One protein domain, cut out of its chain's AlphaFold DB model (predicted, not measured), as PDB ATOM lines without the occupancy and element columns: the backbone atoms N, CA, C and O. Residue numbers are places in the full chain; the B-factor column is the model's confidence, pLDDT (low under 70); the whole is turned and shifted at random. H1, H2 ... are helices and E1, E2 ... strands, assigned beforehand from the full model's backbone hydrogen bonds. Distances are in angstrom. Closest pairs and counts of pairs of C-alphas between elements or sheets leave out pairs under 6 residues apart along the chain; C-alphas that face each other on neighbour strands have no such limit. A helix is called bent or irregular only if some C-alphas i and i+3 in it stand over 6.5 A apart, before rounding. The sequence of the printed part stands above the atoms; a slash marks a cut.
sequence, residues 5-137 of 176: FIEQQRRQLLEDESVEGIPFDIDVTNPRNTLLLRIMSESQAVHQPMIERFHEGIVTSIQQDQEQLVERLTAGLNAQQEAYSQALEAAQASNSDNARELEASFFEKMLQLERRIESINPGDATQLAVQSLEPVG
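What this domain is: This is residues 5 to 137 of the 176 residues of the protein "Lipopolysaccharide biosynthesis protein" of Halomonas sp. SUBG004 (UniProt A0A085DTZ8). A long helical hairpin makes the length of this domain: H2 runs along most of it, and the shorter H3 folds back beside its later part. Toward the other end of H2 sits a small head, in which the strand hairpin E1 and E2 lies near H2, and the short helix H1 packs on residues 54 to 62 of H2 at a slant, with Phe 5 coming closest. After H3, residues 119 to 137 hold no named element and run back toward the head end. The printed part has 133 residues, with three named helices and two named strands in the order H1, E1, E2, H2, H3; the class is mostly helix, and the sheet, in the order E1 - E2, is antiparallel. The whole is extended, with a radius of gyration of the C-alphas of 24.4 A and spans of 80 by 34 by 16 A, a rod.

How they stand to each other: Look first at the sheet, where E1, residues 25 to 29, and E2, residues 38 to 42, form an antiparallel hairpin with 160 degrees between their directions. You will find N 27 and O 40 at 2.9 A, and N 40 and O 27 at 2.9 A, within hydrogen-bond range. From E2 a tight link leads to H2, residues 45 to 92, and the closest C-alphas of these two, those of Ser 41 and Ile 51, are 7.1 A apart. E1 and H2 are apart. H1, residues 5 to 15, touches H2 at residues 54 to 62 alone, closest at the C-alphas of Phe 5 and Ile 58, 5.9 A; the two run opposite ways at a steep tilt of 49 degrees. Farther along, H2 touches H3, residues 99 to 118, with residues 74 to 92 alone. Their closest C-alphas, those of Ala 91 and Ala 99, are 5.1 A apart, and this helical hairpin runs opposite ways at a shallow tilt of 16 degrees. H1 and H3 are apart. Every O i to N i+4 pair is within hydrogen-bond range in H1 and H3, and 41 of 44 are in H2.

Where its parts are: Find C-alpha 5 at (-9.839, 34.236, 16.169), where H1 begins; it spans 15.5 A. E1 and E2 span 13.4 A and 13.3 A. Then find C-alpha 45 at (-15.235, 31.192, -6.694); from there H2 runs 69.6 A to C-alpha 92. H2 is irregular, with C-alphas 46 and 49 7.6 A apart. H3 spans 28.6 A and ends at C-alpha 118, at (6.063, 56.546, 23.438).

The domain as a whole: The C-alphas farthest apart, those of Asn 95 and Gly 137, are 81.7 A from each other. The printed part has no cut, and no link is long. Residues 15 to 20, of which 15 belongs to H1, stand free. The mean pLDDT of the printed part is 84.5; look for values under 70 at residues 17 to 20 and 123 to 137.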
ATOM      1  N   PHE A   5      -9.041  33.361  17.036       86.69
ATOM      2  CA  PHE A   5      -9.839  34.236  16.169       86.69
ATOM      3  C   PHE A   5     -10.464  33.460  15.004       86.69
ATOM      4  O   PHE A   5     -11.643  33.626  14.703       86.69
ATOM      5  N   ILE A   6      -9.699  32.542  14.405       86.06
ATOM      6  CA  ILE A   6     -10.183  31.672  13.322       86.06
ATOM      7  C   ILE A   6     -11.307  30.760  13.817       86.06
ATOM      8  O   ILE A   6     -12.336  30.627  13.164       86.06
ATOM      9  N   GLU A   7     -11.129  30.137  14.982       87.31
ATOM     10  CA  GLU A   7     -12.137  29.236  15.546       87.31
ATOM     11  C   GLU A   7     -13.395  29.979  16.006       87.31
ATOM     12  O   GLU A   7     -14.496  29.444  15.909       87.31
ATOM     13  N   GLN A   8     -13.252  31.210  16.499       87.44
ATOM     14  CA  GLN A   8     -14.386  32.069  16.823       87.44
ATOM     15  C   GLN A   8     -15.180  32.431  15.571       87.44
ATOM     16  O   GLN A   8     -16.391  32.215  15.550       87.44
ATOM     17  N   GLN A   9     -14.505  32.894  14.517       87.56
ATOM     18  CA  GLN A   9     -15.178  33.230  13.269       87.56
ATOM     19  C   GLN A   9     -15.806  31.991  12.619       87.56
ATOM     20  O   GLN A   9     -16.901  32.064  12.068       87.56
ATOM     21  N   ARG A  10     -15.148  30.827  12.731       86.75
ATOM     22  CA  ARG A  10     -15.683  29.543  12.258       86.75
ATOM     23  C   ARG A  10     -17.008  29.220  12.940       86.75
ATOM     24  O   ARG A  10     -17.940  28.816  12.260       86.75
ATOM     25  N   ARG A  11     -17.100  29.400  14.261       86.75
ATOM     26  CA  ARG A  11     -18.349  29.180  15.006       86.75
ATOM     27  C   ARG A  11     -19.441  30.158  14.588       86.75
ATOM     28  O   ARG A  11     -20.526  29.708  14.258       86.75
ATOM     29  N   GLN A  12     -19.130  31.453  14.510       85.88
ATOM     30  CA  GLN A  12     -20.101  32.474  14.093       85.88
ATOM     31  C   GLN A  12     -20.681  32.197  12.702       85.88
ATOM     32  O   GLN A  12     -21.869  32.384  12.477       85.88
ATOM     33  N   LEU A  13     -19.852  31.717  11.772       82.94
ATOM     34  CA  LEU A  13     -20.289  31.420  10.410       82.94
ATOM     35  C   LEU A  13     -21.150  30.144  10.319       82.94
ATOM     36  O   LEU A  13     -21.940  30.018   9.392       82.94
ATOM     37  N   LEU A  14     -21.006  29.216  11.272       82.88
ATOM     38  CA  LEU A  14     -21.816  27.993  11.383       82.88
ATOM     39  C   LEU A  14     -23.103  28.189  12.202       82.88
ATOM     40  O   LEU A  14     -24.005  27.362  12.121       82.88
ATOM     41  N   GLU A  15     -23.182  29.248  13.010       81.00
ATOM     42  CA  GLU A  15     -24.403  29.651  13.723       81.00
ATOM     43  C   GLU A  15     -25.430  30.308  12.787       81.00
ATOM     44  O   GLU A  15     -26.619  30.332  13.095       81.00
ATOM     45  N   ASP A  16     -24.989  30.804  11.629       75.25
ATOM     46  CA  ASP A  16     -25.861  31.266  10.552       75.25
ATOM     47  C   ASP A  16     -26.522  30.024   9.912       75.25
ATOM     48  O   ASP A  16     -25.858  29.253   9.219       75.25
ATOM     49  N   GLU A  17     -27.818  29.793  10.184       57.69
ATOM     50  CA  GLU A  17     -28.591  28.545   9.956       57.69
ATOM     51  C   GLU A  17     -28.589  27.990   8.506       57.69
ATOM     52  O   GLU A  17     -29.210  26.970   8.211       57.69
ATOM     53  N   SER A  18     -27.888  28.646   7.580       63.12
ATOM     54  CA  SER A  18     -27.795  28.315   6.157       63.12
ATOM     55  C   SER A  18     -26.535  27.536   5.746       63.12
ATOM     56  O   SER A  18     -26.397  27.195   4.569       63.12
ATOM     57  N   VAL A  19     -25.612  27.243   6.673       65.81
ATOM     58  CA  VAL A  19     -24.289  26.680   6.348       65.81
ATOM     59  C   VAL A  19     -24.067  25.321   7.030       65.81
ATOM     60  O   VAL A  19     -23.730  25.251   8.205       65.81
ATOM     61  N   GLU A  20     -24.187  24.215   6.277       69.44
ATOM     62  CA  GLU A  20     -23.906  22.845   6.775       69.44
ATOM     63  C   GLU A  20     -22.429  22.625   7.166       69.44
ATOM     64  O   GLU A  20     -22.095  21.692   7.898       69.44
ATOM     65  N   GLY A  21     -21.527  23.481   6.684       75.06
ATOM     66  CA  GLY A  21     -20.096  23.423   6.954       75.06
ATOM     67  C   GLY A  21     -19.332  24.503   6.191       75.06
ATOM     68  O   GLY A  21     -19.844  25.075   5.233       75.06
ATOM     69  N   ILE A  22     -18.090  24.779   6.595       80.75
ATOM     70  CA  ILE A  22     -17.237  25.748   5.891       80.75
ATOM     71  C   ILE A  22     -16.706  25.115   4.592       80.75
ATOM     72  O   ILE A  22     -15.949  24.148   4.680       80.75
ATOM     73  N   PRO A  23     -17.043  25.645   3.397       85.81
ATOM     74  CA  PRO A  23     -16.689  25.041   2.109       85.81
ATOM     75  C   PRO A  23     -15.308  25.493   1.599       85.81
ATOM     76  O   PRO A  23     -15.076  25.615   0.394       85.81
ATOM     77  N   PHE A  24     -14.396  25.826   2.509       86.44
ATOM     78  CA  PHE A  24     -13.076  26.342   2.176       86.44
ATOM     79  C   PHE A  24     -12.048  25.985   3.238       86.44
ATOM     80  O   PHE A  24     -12.347  25.950   4.437       86.44
ATOM     81  N   ASP A  25     -10.822  25.765   2.781       85.94
ATOM     82  CA  ASP A  25      -9.676  25.579   3.656       85.94
ATOM     83  C   ASP A  25      -9.084  26.934   4.043       85.94
ATOM     84  O   ASP A  25      -9.230  27.931   3.332       85.94
ATOM     85  N   ILE A  26      -8.448  26.983   5.212       86.06
ATOM     86  CA  ILE A  26      -7.841  28.198   5.760       86.06
ATOM     87  C   ILE A  26      -6.410  27.870   6.157       86.06
ATOM     88  O   ILE A  26      -6.183  26.998   6.997       86.06
ATOM     89  N   ASP A  27      -5.466  28.624   5.607       86.12
ATOM     90  CA  ASP A  27      -4.060  28.575   5.977       86.12
ATOM     91  C   ASP A  27      -3.640  29.899   6.624       86.12
ATOM     92  O   ASP A  27      -4.034  30.988   6.194       86.12
ATOM     93  N   VAL A  28      -2.863  29.800   7.703       85.44
ATOM     94  CA  VAL A  28      -2.365  30.957   8.445       85.44
ATOM     95  C   VAL A  28      -0.857  30.848   8.568       85.44
ATOM     96  O   VAL A  28      -0.337  29.943   9.225       85.44
ATOM     97  N   THR A  29      -0.153  31.831   8.009       84.38
ATOM     98  CA  THR A  29       1.304  31.926   8.112       84.38
ATOM     99  C   THR A  29       1.736  33.225   8.771       84.38
ATOM    100  O   THR A  29       1.167  34.291   8.546       84.38
ATOM    101  N   ASN A  30       2.790  33.131   9.576       83.75
ATOM    102  CA  ASN A  30       3.570  34.276  10.025       83.75
ATOM    103  C   ASN A  30       4.893  34.254   9.239       83.75
ATOM    104  O   ASN A  30       5.724  33.367   9.484       83.75
ATOM    105  N   PRO A  31       5.072  35.129   8.231       84.06
ATOM    106  CA  PRO A  31       6.300  35.178   7.454       84.06
ATOM    107  C   PRO A  31       7.506  35.437   8.362       84.06
ATOM    108  O   PRO A  31       7.461  36.242   9.286       84.06
ATOM    109  N   ARG A  32       8.620  34.746   8.098       81.88
ATOM    110  CA  ARG A  32       9.817  34.880   8.939       81.88
ATOM    111  C   ARG A  32      10.290  36.331   8.978       81.88
ATOM    112  O   ARG A  32      10.377  36.978   7.939       81.88
ATOM    113  N   ASN A  33      10.684  36.775  10.168       78.69
ATOM    114  CA  ASN A  33      11.232  38.107  10.425       78.69
ATOM    115  C   ASN A  33      10.264  39.259  10.103       78.69
ATOM    116  O   ASN A  33      10.714  40.361   9.799       78.69
ATOM    117  N   THR A  34       8.951  39.028  10.167       79.44
ATOM    118  CA  THR A  34       7.951  40.094  10.056       79.44
ATOM    119  C   THR A  34       6.975  40.044  11.231       79.44
ATOM    120  O   THR A  34       6.881  39.047  11.944       79.44
ATOM    121  N   LEU A  35       6.255  41.145  11.446       76.06
ATOM    122  CA  LEU A  35       5.105  41.208  12.356       76.06
ATOM    123  C   LEU A  35       3.789  40.989  11.594       76.06
ATOM    124  O   LEU A  35       2.734  41.446  12.020       76.06
ATOM    125  N   LEU A  36       3.857  40.340  10.428       79.38
ATOM    126  CA  LEU A  36       2.712  40.176   9.545       79.38
ATOM    127  C   LEU A  36       2.020  38.846   9.817       79.38
ATOM    128  O   LEU A  36       2.656  37.801   9.947       79.38
ATOM    129  N   LEU A  37       0.694  38.882   9.816       79.94
ATOM    130  CA  LEU A  37      -0.136  37.693   9.742       79.94
ATOM    131  C   LEU A  37      -0.691  37.594   8.324       79.94
ATOM    132  O   LEU A  37      -1.281  38.545   7.818       79.94
ATOM    133  N   ARG A  38      -0.507  36.444   7.680       83.38
ATOM    134  CA  ARG A  38      -1.114  36.154   6.382       83.38
ATOM    135  C   ARG A  38      -2.176  35.088   6.569       83.38
ATOM    136  O   ARG A  38      -1.879  34.015   7.093       83.38
ATOM    137  N   ILE A  39      -3.382  35.395   6.114       85.12
ATOM    138  CA  ILE A  39      -4.525  34.489   6.124       85.12
ATOM    139  C   ILE A  39      -4.888  34.233   4.671       85.12
ATOM    140  O   ILE A  39      -5.079  35.174   3.902       85.12
ATOM    141  N   MET A  40      -4.931  32.966   4.289       86.12
ATOM    142  CA  MET A  40      -5.293  32.544   2.944       86.12
ATOM    143  C   MET A  40      -6.434  31.544   3.025       86.12
ATOM    144  O   MET A  40      -6.473  30.713   3.932       86.12
ATOM    145  N   SER A  41      -7.354  31.630   2.070       88.75
ATOM    146  CA  SER A  41      -8.438  30.666   1.929       88.75
ATOM    147  C   SER A  41      -8.495  30.120   0.515       88.75
ATOM    148  O   SER A  41      -8.361  30.878  -0.446       88.75
ATOM    149  N   GLU A  42      -8.703  28.811   0.405       86.56
ATOM    150  CA  GLU A  42      -8.818  28.103  -0.869       86.56
ATOM    151  C   GLU A  42     -10.229  27.528  -1.016       86.56
ATOM    152  O   GLU A  42     -10.739  26.850  -0.122       86.56
ATOM    153  N   SER A  43     -10.891  27.858  -2.128       87.19
ATOM    154  CA  SER A  43     -12.272  27.454  -2.399       87.19
ATOM    155  C   SER A  43     -12.675  27.673  -3.856       87.19
ATOM    156  O   SER A  43     -11.947  28.265  -4.652       87.19
ATOM    157  N   GLN A  44     -13.896  27.253  -4.186       82.31
ATOM    158  CA  GLN A  44     -14.561  27.620  -5.432       82.31
ATOM    159  C   GLN A  44     -14.975  29.099  -5.407       82.31
ATOM    160  O   GLN A  44     -15.420  29.614  -4.381       82.31
ATOM    161  N   ALA A  45     -14.923  29.763  -6.565       81.44
ATOM    162  CA  ALA A  45     -15.235  31.192  -6.694       81.44
ATOM    163  C   ALA A  45     -16.642  31.576  -6.186       81.44
ATOM    164  O   ALA A  45     -16.850  32.692  -5.723       81.44
ATOM    165  N   VAL A  46     -17.599  30.642  -6.209       84.12
ATOM    166  CA  VAL A  46     -18.962  30.851  -5.686       84.12
ATOM    167  C   VAL A  46     -18.990  31.201  -4.191       84.12
ATOM    168  O   VAL A  46     -19.913  31.871  -3.734       84.12
ATOM    169  N   HIS A  47     -17.972  30.798  -3.425       87.06
ATOM    170  CA  HIS A  47     -17.878  31.057  -1.988       87.06
ATOM    171  C   HIS A  47     -17.119  32.344  -1.645       87.06
ATOM    172  O   HIS A  47     -16.976  32.661  -0.464       87.06
ATOM    173  N   GLN A  48     -16.674  33.119  -2.638       85.31
ATOM    174  CA  GLN A  48     -15.923  34.357  -2.416       85.31
ATOM    175  C   GLN A  48     -16.613  35.328  -1.431       85.31
ATOM    176  O   GLN A  48     -15.956  35.721  -0.468       85.31
ATOM    177  N   PRO A  49     -17.926  35.631  -1.533       86.56
ATOM    178  CA  PRO A  49     -18.584  36.534  -0.579       86.56
ATOM    179  C   PRO A  49     -18.644  35.993   0.859       86.56
ATOM    180  O   PRO A  49     -18.842  36.739   1.816       86.56
ATOM    181  N   MET A  50     -18.546  34.672   1.033       87.06
ATOM    182  CA  MET A  50     -18.470  34.044   2.354       87.06
ATOM    183  C   MET A  50     -17.052  34.163   2.927       87.06
ATOM    184  O   MET A  50     -16.899  34.452   4.111       87.06
ATOM    185  N   ILE A  51     -16.030  33.989   2.086       88.56
ATOM    186  CA  ILE A  51     -14.616  34.131   2.459       88.56
ATOM    187  C   ILE A  51     -14.284  35.579   2.822       88.56
ATOM    188  O   ILE A  51     -13.625  35.802   3.831       88.56
ATOM    189  N   GLU A  52     -14.778  36.555   2.056       87.25
ATOM    190  CA  GLU A  52     -14.591  37.985   2.337       87.25
ATOM    191  C   GLU A  52     -15.128  38.346   3.726       87.25
ATOM    192  O   GLU A  52     -14.372  38.820   4.571       87.25
ATOM    193  N   ARG A  53     -16.388  37.990   4.017       87.69
ATOM    194  CA  ARG A  53     -16.994  38.186   5.346       87.69
ATOM    195  C   ARG A  53     -16.223  37.477   6.458       87.69
ATOM    196  O   ARG A  53     -16.102  37.993   7.567       87.69
ATOM    197  N   PHE A  54     -15.709  36.280   6.178       88.50
ATOM    198  CA  PHE A  54     -14.910  35.523   7.133       88.50
ATOM    199  C   PHE A  54     -13.575  36.223   7.437       88.50
ATOM    200  O   PHE A  54     -13.218  36.382   8.604       88.50
ATOM    201  N   HIS A  55     -12.848  36.682   6.414       89.81
ATOM    202  CA  HIS A  55     -11.589  37.417   6.580       89.81
ATOM    203  C   HIS A  55     -11.795  38.765   7.269       89.81
ATOM    204  O   HIS A  55     -11.029  39.090   8.175       89.81
ATOM    205  N   GLU A  56     -12.839  39.511   6.901       87.75
ATOM    206  CA  GLU A  56     -13.213  40.765   7.563       87.75
ATOM    207  C   GLU A  56     -13.477  40.550   9.054       87.75
ATOM    208  O   GLU A  56     -12.880  41.235   9.882       87.75
ATOM    209  N   GLY A  57     -14.281  39.545   9.419       88.62
ATOM    210  CA  GLY A  57     -14.576  39.246  10.822       88.62
ATOM    211  C   GLY A  57     -13.329  38.909  11.647       88.62
ATOM    212  O   GLY A  57     -13.190  39.367  12.787       88.62
ATOM    213  N   ILE A  58     -12.371  38.182  11.060       88.50
ATOM    214  CA  ILE A  58     -11.087  37.898  11.714       88.50
ATOM    215  C   ILE A  58     -10.288  39.182  11.927       88.50
ATOM    216  O   ILE A  58      -9.784  39.412  13.026       88.50
ATOM    217  N   VAL A  59     -10.164  40.012  10.892       87.25
ATOM    218  CA  VAL A  59      -9.398  41.263  10.947       87.25
ATOM    219  C   VAL A  59      -9.999  42.204  11.980       87.25
ATOM    220  O   VAL A  59      -9.270  42.685  12.841       87.25
ATOM    221  N   THR A  60     -11.319  42.395  11.963       88.31
ATOM    222  CA  THR A  60     -12.021  43.223  12.947       88.31
ATOM    223  C   THR A  60     -11.818  42.700  14.366       88.31
ATOM    224  O   THR A  60     -11.510  43.481  15.261       88.31
ATOM    225  N   SER A  61     -11.921  41.386  14.584       89.00
ATOM    226  CA  SER A  61     -11.707  40.796  15.913       89.00
ATOM    227  C   SER A  61     -10.274  41.007  16.411       89.00
ATOM    228  O   SER A  61     -10.057  41.318  17.581       89.00
ATOM    229  N   ILE A  62      -9.287  40.866  15.522       87.50
ATOM    230  CA  ILE A  62      -7.874  41.102  15.831       87.50
ATOM    231  C   ILE A  62      -7.613  42.586  16.122       87.50
ATOM    232  O   ILE A  62      -6.849  42.896  17.034       87.50
ATOM    233  N   GLN A  63      -8.224  43.497  15.362       86.38
ATOM    234  CA  GLN A  63      -8.113  44.940  15.585       86.38
ATOM    235  C   GLN A  63      -8.692  45.329  16.945       86.38
ATOM    236  O   GLN A  63      -7.999  45.962  17.732       86.38
ATOM    237  N   GLN A  64      -9.904  44.869  17.264       89.44
ATOM    238  CA  GLN A  64     -10.561  45.156  18.540       89.44
ATOM    239  C   GLN A  64      -9.760  44.638  19.742       89.44
ATOM    240  O   GLN A  64      -9.604  45.350  20.733       89.44
ATOM    241  N   ASP A  65      -9.225  43.416  19.664       89.50
ATOM    242  CA  ASP A  65      -8.391  42.863  20.737       89.50
ATOM    243  C   ASP A  65      -7.089  43.665  20.904       89.50
ATOM    244  O   ASP A  65      -6.715  44.019  22.023       89.50
ATOM    245  N   GLN A  66      -6.430  44.034  19.798       88.19
ATOM    246  CA  GLN A  66      -5.219  44.856  19.837       88.19
ATOM    247  C   GLN A  66      -5.471  46.261  20.386       88.19
ATOM    248  O   GLN A  66      -4.698  46.723  21.226       88.19
ATOM    249  N   GLU A  67      -6.545  46.929  19.966       89.19
ATOM    250  CA  GLU A  67      -6.951  48.232  20.498       89.19
ATOM    251  C   GLU A  67      -7.169  48.155  22.008       89.19
ATOM    252  O   GLU A  67      -6.616  48.956  22.761       89.19
ATOM    253  N   GLN A  68      -7.888  47.130  22.472       91.69
ATOM    254  CA  GLN A  68      -8.153  46.946  23.893       91.69
ATOM    255  C   GLN A  68      -6.877  46.638  24.693       91.69
ATOM    256  O   GLN A  68      -6.725  47.076  25.837       91.69
ATOM    257  N   LEU A  69      -5.941  45.879  24.121       90.88
ATOM    258  CA  LEU A  69      -4.636  45.622  24.732       90.88
ATOM    259  C   LEU A  69      -3.805  46.902  24.840       90.88
ATOM    260  O   LEU A  69      -3.229  47.159  25.900       90.88
ATOM    261  N   VAL A  70      -3.772  47.713  23.780       91.44
ATOM    262  CA  VAL A  70      -3.080  49.007  23.753       91.44
ATOM    263  C   VAL A  70      -3.688  49.967  24.769       91.44
ATOM    264  O   VAL A  70      -2.947  50.583  25.536       91.44
ATOM    265  N   GLU A  71      -5.016  50.053  24.837       92.44
ATOM    266  CA  GLU A  71      -5.732  50.901  25.790       92.44
ATOM    267  C   GLU A  71      -5.397  50.508  27.233       92.44
ATOM    268  O   GLU A  71      -4.949  51.345  28.020       92.44
ATOM    269  N   ARG A  72      -5.525  49.219  27.579       93.94
ATOM    270  CA  ARG A  72      -5.205  48.714  28.925       93.94
ATOM    271  C   ARG A  72      -3.742  48.933  29.292       93.94
ATOM    272  O   ARG A  72      -3.449  49.308  30.428       93.94
ATOM    273  N   LEU A  73      -2.825  48.681  28.358       93.25
ATOM    274  CA  LEU A  73      -1.395  48.874  28.582       93.25
ATOM    275  C   LEU A  73      -1.080  50.350  28.834       93.25
ATOM    276  O   LEU A  73      -0.405  50.671  29.811       93.25
ATOM    277  N   THR A  74      -1.603  51.235  27.989       92.38
ATOM    278  CA  THR A  74      -1.419  52.685  28.101       92.38
ATOM    279  C   THR A  74      -1.991  53.204  29.414       92.38
ATOM    280  O   THR A  74      -1.290  53.879  30.165       92.38
ATOM    281  N   ALA A  75      -3.223  52.818  29.759       95.06
ATOM    282  CA  ALA A  75      -3.856  53.196  31.018       95.06
ATOM    283  C   ALA A  75      -3.042  52.729  32.238       95.06
ATOM    284  O   ALA A  75      -2.825  53.497  33.174       95.06
ATOM    285  N   GLY A  76      -2.535  51.491  32.213       96.38
ATOM    286  CA  GLY A  76      -1.716  50.946  33.294       96.38
ATOM    287  C   GLY A  76      -0.356  51.634  33.449       96.38
ATOM    288  O   GLY A  76       0.129  51.775  34.573       96.38
ATOM    289  N   LEU A  77       0.269  52.062  32.350       95.69
ATOM    290  CA  LEU A  77       1.524  52.821  32.390       95.69
ATOM    291  C   LEU A  77       1.300  54.263  32.855       95.69
ATOM    292  O   LEU A  77       2.073  54.744  33.680       95.69
ATOM    293  N   ASN A  78       0.220  54.911  32.414       94.75
ATOM    294  CA  ASN A  78      -0.154  56.252  32.869       94.75
ATOM    295  C   ASN A  78      -0.439  56.274  34.377       94.75
ATOM    296  O   ASN A  78       0.064  57.141  35.083       94.75
ATOM    297  N   ALA A  79      -1.167  55.280  34.896       96.88
ATOM    298  CA  ALA A  79      -1.416  55.160  36.333       96.88
ATOM    299  C   ALA A  79      -0.114  54.974  37.140       96.88
ATOM    300  O   ALA A  79       0.040  55.533  38.224       96.88
ATOM    301  N   GLN A  80       0.850  54.212  36.607       96.06
ATOM    302  CA  GLN A  80       2.176  54.085  37.223       96.06
ATOM    303  C   GLN A  80       2.946  55.406  37.184       96.06
ATOM    304  O   GLN A  80       3.580  55.767  38.173       96.06
ATOM    305  N   GLN A  81       2.890  56.130  36.066       95.88
ATOM    306  CA  GLN A  81       3.545  57.426  35.919       95.88
ATOM    307  C   GLN A  81       2.986  58.440  36.921       95.88
ATOM    308  O   GLN A  81       3.765  59.109  37.595       95.88
ATOM    309  N   GLU A  82       1.664  58.503  37.081       96.00
ATOM    310  CA  GLU A  82       1.010  59.367  38.066       96.00
ATOM    311  C   GLU A  82       1.432  59.014  39.500       96.00
ATOM    312  O   GLU A  82       1.812  59.896  40.270       96.00
ATOM    313  N   ALA A  83       1.461  57.723  39.846       96.31
ATOM    314  CA  ALA A  83       1.899  57.273  41.167       96.31
ATOM    315  C   ALA A  83       3.361  57.659  41.463       96.31
ATOM    316  O   ALA A  83       3.671  58.119  42.564       96.31
ATOM    317  N   TYR A  84       4.265  57.512  40.487       95.44
ATOM    318  CA  TYR A  84       5.659  57.939  40.644       95.44
ATOM    319  C   TYR A  84       5.820  59.461  40.660       95.44
ATOM    320  O   TYR A  84       6.685  59.948  41.383       95.44
ATOM    321  N   SER A  85       4.976  60.206  39.943       94.69
ATOM    322  CA  SER A  85       4.941  61.673  40.009       94.69
ATOM    323  C   SER A  85       4.593  62.150  41.418       94.69
ATOM    324  O   SER A  85       5.313  62.960  41.995       94.69
ATOM    325  N   GLN A  86       3.543  61.585  42.021       95.38
ATOM    326  CA  GLN A  86       3.147  61.914  43.396       95.38
ATOM    327  C   GLN A  86       4.226  61.511  44.415       95.38
ATOM    328  O   GLN A  86       4.505  62.245  45.362       95.38
ATOM    329  N   ALA A  87       4.869  60.354  44.218       93.25
ATOM    330  CA  ALA A  87       5.972  59.911  45.070       93.25
ATOM    331  C   ALA A  87       7.204  60.828  44.960       93.25
ATOM    332  O   ALA A  87       7.861  61.090  45.968       93.25
ATOM    333  N   LEU A  88       7.496  61.337  43.759       93.00
ATOM    334  CA  LEU A  88       8.565  62.303  43.517       93.00
ATOM    335  C   LEU A  88       8.274  63.638  44.213       93.00
ATOM    336  O   LEU A  88       9.142  64.141  44.920       93.00
ATOM    337  N   GLU A  89       7.059  64.170  44.086       92.81
ATOM    338  CA  GLU A  89       6.640  65.395  44.785       92.81
ATOM    339  C   GLU A  89       6.752  65.247  46.311       92.81
ATOM    340  O   GLU A  89       7.268  66.132  46.998       92.81
ATOM    341  N   ALA A  90       6.331  64.101  46.854       92.25
ATOM    342  CA  ALA A  90       6.445  63.812  48.280       92.25
ATOM    343  C   ALA A  90       7.908  63.698  48.745       92.25
ATOM    344  O   ALA A  90       8.238  64.136  49.851       92.25
ATOM    345  N   ALA A  91       8.789  63.128  47.916       90.88
ATOM    346  CA  ALA A  91      10.220  63.070  48.194       90.88
ATOM    347  C   ALA A  91      10.846  64.476  48.181       90.88
ATOM    348  O   ALA A  91      11.529  64.821  49.139       90.88
ATOM    349  N   GLN A  92      10.508  65.315  47.196       89.00
ATOM    350  CA  GLN A  92      10.970  66.709  47.093       89.00
ATOM    351  C   GLN A  92      10.523  67.590  48.264       89.00
ATOM    352  O   GLN A  92      11.237  68.503  48.677       89.00
ATOM    353  N   ALA A  93       9.343  67.321  48.826       90.56
ATOM    354  CA  ALA A  93       8.849  68.011  50.014       90.56
ATOM    355  C   ALA A  93       9.490  67.511  51.328       90.56
ATOM    356  O   ALA A  93       9.297  68.121  52.385       90.56
ATOM    357  N   SER A  94      10.232  66.400  51.294       88.31
ATOM    358  CA  SER A  94      10.834  65.767  52.467       88.31
ATOM    359  C   SER A  94      12.247  66.287  52.726       88.31
ATOM    360  O   SER A  94      13.128  66.209  51.882       88.31
ATOM    361  N   ASN A  95      12.511  66.732  53.956       77.75
ATOM    362  CA  ASN A  95      13.848  67.164  54.388       77.75
ATOM    363  C   ASN A  95      14.714  66.011  54.936       77.75
ATOM    364  O   ASN A  95      15.636  66.245  55.715       77.75
ATOM    365  N   SER A  96      14.390  64.756  54.606       83.12
ATOM    366  CA  SER A  96      15.146  63.592  55.089       83.12
ATOM    367  C   SER A  96      16.418  63.354  54.272       83.12
ATOM    368  O   SER A  96      16.444  63.604  53.068       83.12
ATOM    369  N   ASP A  97      17.462  62.807  54.898       79.12
ATOM    370  CA  ASP A  97      18.734  62.518  54.214       79.12
ATOM    371  C   ASP A  97      18.570  61.554  53.022       79.12
ATOM    372  O   ASP A  97      19.277  61.680  52.024       79.12
ATOM    373  N   ASN A  98      17.574  60.662  53.080       85.06
ATOM    374  CA  ASN A  98      17.265  59.698  52.018       85.06
ATOM    375  C   ASN A  98      16.367  60.272  50.901       85.06
ATOM    376  O   ASN A  98      16.149  59.601  49.893       85.06
ATOM    377  N   ALA A  99      15.832  61.490  51.052       87.38
ATOM    378  CA  ALA A  99      14.903  62.083  50.085       87.38
ATOM    379  C   ALA A  99      15.544  62.266  48.702       87.38
ATOM    380  O   ALA A  99      14.955  61.890  47.694       87.38
ATOM    381  N   ARG A 100      16.801  62.729  48.659       86.56
ATOM    382  CA  ARG A 100      17.538  62.978  47.408       86.56
ATOM    383  C   ARG A 100      17.787  61.716  46.578       86.56
ATOM    384  O   ARG A 100      17.784  61.775  45.353       86.56
ATOM    385  N   GLU A 101      18.006  60.574  47.229       89.31
ATOM    386  CA  GLU A 101      18.172  59.288  46.539       89.31
ATOM    387  C   GLU A 101      16.838  58.798  45.955       89.31
ATOM    388  O   GLU A 101      16.778  58.352  44.807       89.31
ATOM    389  N   LEU A 102      15.752  58.949  46.718       92.31
ATOM    390  CA  LEU A 102      14.403  58.600  46.271       92.31
ATOM    391  C   LEU A 102      13.939  59.481  45.105       92.31
ATOM    392  O   LEU A 102      13.376  58.954  44.148       92.31
ATOM    393  N   GLU A 103      14.228  60.783  45.140       92.44
ATOM    394  CA  GLU A 103      13.947  61.706  44.035       92.44
ATOM    395  C   GLU A 103      14.596  61.245  42.729       92.44
ATOM    396  O   GLU A 103      13.915  61.104  41.712       92.44
ATOM    397  N   ALA A 104      15.903  60.958  42.759       92.06
ATOM    398  CA  ALA A 104      16.631  60.500  41.580       92.06
ATOM    399  C   ALA A 104      16.052  59.183  41.036       92.06
ATOM    400  O   ALA A 104      15.840  59.048  39.828       92.06
ATOM    401  N   SER A 105      15.732  58.239  41.927       94.12
ATOM    402  CA  SER A 105      15.121  56.958  41.564       94.12
ATOM    403  C   SER A 105      13.736  57.134  40.926       94.12
ATOM    404  O   SER A 105      13.456  56.542  39.884       94.12
ATOM    405  N   PHE A 106      12.851  57.945  41.512       94.56
ATOM    406  CA  PHE A 106      11.510  58.169  40.960       94.56
ATOM    407  C   PHE A 106      11.547  58.929  39.635       94.56
ATOM    408  O   PHE A 106      10.819  58.570  38.708       94.56
ATOM    409  N   PHE A 107      12.450  59.902  39.501       93.75
ATOM    410  CA  PHE A 107      12.671  60.606  38.243       93.75
ATOM    411  C   PHE A 107      13.140  59.656  37.129       93.75
ATOM    412  O   PHE A 107      12.601  59.678  36.022       93.75
ATOM    413  N   GLU A 108      14.081  58.749  37.420       95.69
ATOM    414  CA  GLU A 108      14.508  57.728  36.456       95.69
ATOM    415  C   GLU A 108      13.342  56.814  36.044       95.69
ATOM    416  O   GLU A 108      13.171  56.515  34.858       95.69
ATOM    417  N   LYS A 109      12.510  56.388  37.004       95.50
ATOM    418  CA  LYS A 109      11.328  55.558  36.725       95.50
ATOM    419  C   LYS A 109      10.318  56.275  35.837       95.50
ATOM    420  O   LYS A 109       9.813  55.649  34.906       95.50
ATOM    421  N   MET A 110      10.077  57.566  36.054       94.56
ATOM    422  CA  MET A 110       9.222  58.367  35.174       94.56
ATOM    423  C   MET A 110       9.754  58.403  33.738       94.56
ATOM    424  O   MET A 110       9.010  58.074  32.819       94.56
ATOM    425  N   LEU A 111      11.047  58.684  33.533       94.50
ATOM    426  CA  LEU A 111      11.653  58.699  32.191       94.50
ATOM    427  C   LEU A 111      11.636  57.321  31.503       94.50
ATOM    428  O   LEU A 111      11.601  57.213  30.276       94.50
ATOM    429  N   GLN A 112      11.717  56.230  32.271       95.44
ATOM    430  CA  GLN A 112      11.561  54.874  31.735       95.44
ATOM    431  C   GLN A 112      10.117  54.601  31.294       95.44
ATOM    432  O   GLN A 112       9.914  53.982  30.249       95.44
ATOM    433  N   LEU A 113       9.130  55.057  32.070       95.19
ATOM    434  CA  LEU A 113       7.711  54.905  31.745       95.19
ATOM    435  C   LEU A 113       7.315  55.744  30.530       95.19
ATOM    436  O   LEU A 113       6.675  55.206  29.634       95.19
ATOM    437  N   GLU A 114       7.766  56.996  30.452       92.44
ATOM    438  CA  GLU A 114       7.502  57.899  29.326       92.44
ATOM    439  C   GLU A 114       7.997  57.300  28.005       92.44
ATOM    440  O   GLU A 114       7.207  57.079  27.091       92.44
ATOM    441  N   ARG A 115       9.263  56.862  27.951       93.00
ATOM    442  CA  ARG A 115       9.809  56.168  26.770       93.00
ATOM    443  C   ARG A 115       9.033  54.907  26.408       93.00
ATOM    444  O   ARG A 115       8.927  54.548  25.237       93.00
ATOM    445  N   ARG A 116       8.525  54.187  27.410       92.12
ATOM    446  CA  ARG A 116       7.748  52.970  27.172       92.12
ATOM    447  C   ARG A 116       6.381  53.295  26.586       92.12
ATOM    448  O   ARG A 116       5.979  52.590  25.667       92.12
ATOM    449  N   ILE A 117       5.715  54.342  27.067       90.69
ATOM    450  CA  ILE A 117       4.455  54.847  26.509       90.69
ATOM    451  C   ILE A 117       4.671  55.297  25.060       90.69
ATOM    452  O   ILE A 117       3.952  54.844  24.177       90.69
ATOM    453  N   GLU A 118       5.715  56.084  24.791       88.69
ATOM    454  CA  GLU A 118       6.063  56.546  23.438       88.69
ATOM    455  C   GLU A 118       6.387  55.400  22.466       88.69
ATOM    456  O   GLU A 118       6.186  55.521  21.260       88.69
ATOM    457  N   SER A 119       6.883  54.267  22.975       89.12
ATOM    458  CA  SER A 119       7.192  53.093  22.150       89.12
ATOM    459  C   SER A 119       5.967  52.261  21.749       89.12
ATOM    460  O   SER A 119       6.094  51.356  20.918       89.12
ATOM    461  N   ILE A 120       4.792  52.529  22.333       87.88
ATOM    462  CA  ILE A 120       3.559  51.814  21.999       87.88
ATOM    463  C   ILE A 120       3.116  52.246  20.605       87.88
ATOM    464  O   ILE A 120       2.700  53.379  20.387       87.88
ATOM    465  N   ASN A 121       3.183  51.311  19.663       79.44
ATOM    466  CA  ASN A 121       2.707  51.503  18.303       79.44
ATOM    467  C   ASN A 121       1.473  50.618  18.086       79.44
ATOM    468  O   ASN A 121       1.575  49.405  18.299       79.44
ATOM    469  N   PRO A 122       0.319  51.184  17.691       71.75
ATOM    470  CA  PRO A 122      -0.848  50.383  17.347       71.75
ATOM    471  C   PRO A 122      -0.568  49.549  16.090       71.75
ATOM    472  O   PRO A 122       0.174  49.967  15.199       71.75
ATOM    473  N   GLY A 123      -1.151  48.352  16.026       69.62
ATOM    474  CA  GLY A 123      -1.146  47.536  14.813       69.62
ATOM    475  C   GLY A 123      -2.082  48.114  13.748       69.62
ATOM    476  O   GLY A 123      -3.063  48.774  14.079       69.62
ATOM    477  N   ASP A 124      -1.795  47.843  12.473       66.06
ATOM    478  CA  ASP A 124      -2.603  48.292  11.331       66.06
ATOM    479  C   ASP A 124      -2.900  47.126  10.367       66.06
ATOM    480  O   ASP A 124      -2.161  46.138  10.316       66.06
ATOM    481  N   ALA A 125      -3.986  47.233   9.600       65.50
ATOM    482  CA  ALA A 125      -4.409  46.258   8.599       65.50
ATOM    483  C   ALA A 125      -4.127  46.785   7.183       65.50
ATOM    484  O   ALA A 125      -4.875  47.587   6.635       65.50
ATOM    485  N   THR A 126      -3.041  46.316   6.562       61.88
ATOM    486  CA  THR A 126      -2.540  46.901   5.302       61.88
ATOM    487  C   THR A 126      -3.179  46.327   4.025       61.88
ATOM    488  O   THR A 126      -3.184  47.002   2.999       61.88
ATOM    489  N   GLN A 127      -3.701  45.093   4.032       61.75
ATOM    490  CA  GLN A 127      -4.257  44.464   2.823       61.75
ATOM    491  C   GLN A 127      -5.328  43.421   3.169       61.75
ATOM    492  O   GLN A 127      -5.046  42.462   3.885       61.75
ATOM    493  N   LEU A 128      -6.544  43.605   2.647       62.78
ATOM    494  CA  LEU A 128      -7.712  42.774   2.955       62.78
ATOM    495  C   LEU A 128      -8.261  42.100   1.694       62.78
ATOM    496  O   LEU A 128      -8.371  42.744   0.654       62.78
ATOM    497  N   ALA A 129      -8.586  40.807   1.815       59.59
ATOM    498  CA  ALA A 129      -9.371  40.016   0.861       59.59
ATOM    499  C   ALA A 129      -8.976  40.150  -0.627       59.59
ATOM    500  O   ALA A 129      -9.820  40.302  -1.508       59.59
ATOM    501  N   VAL A 130      -7.680  40.080  -0.936       63.59
ATOM    502  CA  VAL A 130      -7.207  40.142  -2.326       63.59
ATOM    503  C   VAL A 130      -7.236  38.751  -2.953       63.59
ATOM    504  O   VAL A 130      -6.631  37.813  -2.430       63.59
ATOM    505  N   GLN A 131      -7.920  38.619  -4.092       62.62
ATOM    506  CA  GLN A 131      -7.884  37.399  -4.896       62.62
ATOM    507  C   GLN A 131      -6.449  37.120  -5.363       62.62
ATOM    508  O   GLN A 131      -5.733  38.036  -5.774       62.62
ATOM    509  N   SER A 132      -6.030  35.850  -5.322       60.09
ATOM    510  CA  SER A 132      -4.725  35.459  -5.863       60.09
ATOM    511  C   SER A 132      -4.598  35.898  -7.326       60.09
ATOM    512  O   SER A 132      -5.512  35.702  -8.125       60.09
ATOM    513  N   LEU A 133      -3.446  36.478  -7.671       61.34
ATOM    514  CA  LEU A 133      -3.076  36.783  -9.057       61.34
ATOM    515  C   LEU A 133      -2.680  35.518  -9.838       61.34
ATOM    516  O   LEU A 133      -2.509  35.577 -11.056       61.34
ATOM    517  N   GLU A 134      -2.503  34.385  -9.155       58.69
ATOM    518  CA  GLU A 134      -2.242  33.108  -9.809       58.69
ATOM    519  C   GLU A 134      -3.528  32.580 -10.462       58.69
ATOM    520  O   GLU A 134      -4.596  32.611  -9.843       58.69
ATOM    521  N   PRO A 135      -3.462  32.096 -11.715       53.00
ATOM    522  CA  PRO A 135      -4.641  31.623 -12.423       53.00
ATOM    523  C   PRO A 135      -5.240  30.402 -11.717       53.00
ATOM    524  O   PRO A 135      -4.717  29.293 -11.797       53.00
ATOM    525  N   VAL A 136      -6.379  30.608 -11.059       58.72
ATOM    526  CA  VAL A 136      -7.237  29.549 -10.519       58.72
ATOM    527  C   VAL A 136      -8.007  28.890 -11.668       58.72
ATOM    528  O   VAL A 136      -9.044  29.377 -12.113       58.72
ATOM    529  N   GLY A 137      -7.468  27.790 -12.201       64.69
ATOM    530  CA  GLY A 137      -8.083  27.010 -13.276       64.69
ATOM    531  C   GLY A 137      -7.223  25.827 -13.722       64.69
ATOM    532  O   GLY A 137      -6.065  25.694 -13.333       64.69
TER     533      GLY A 137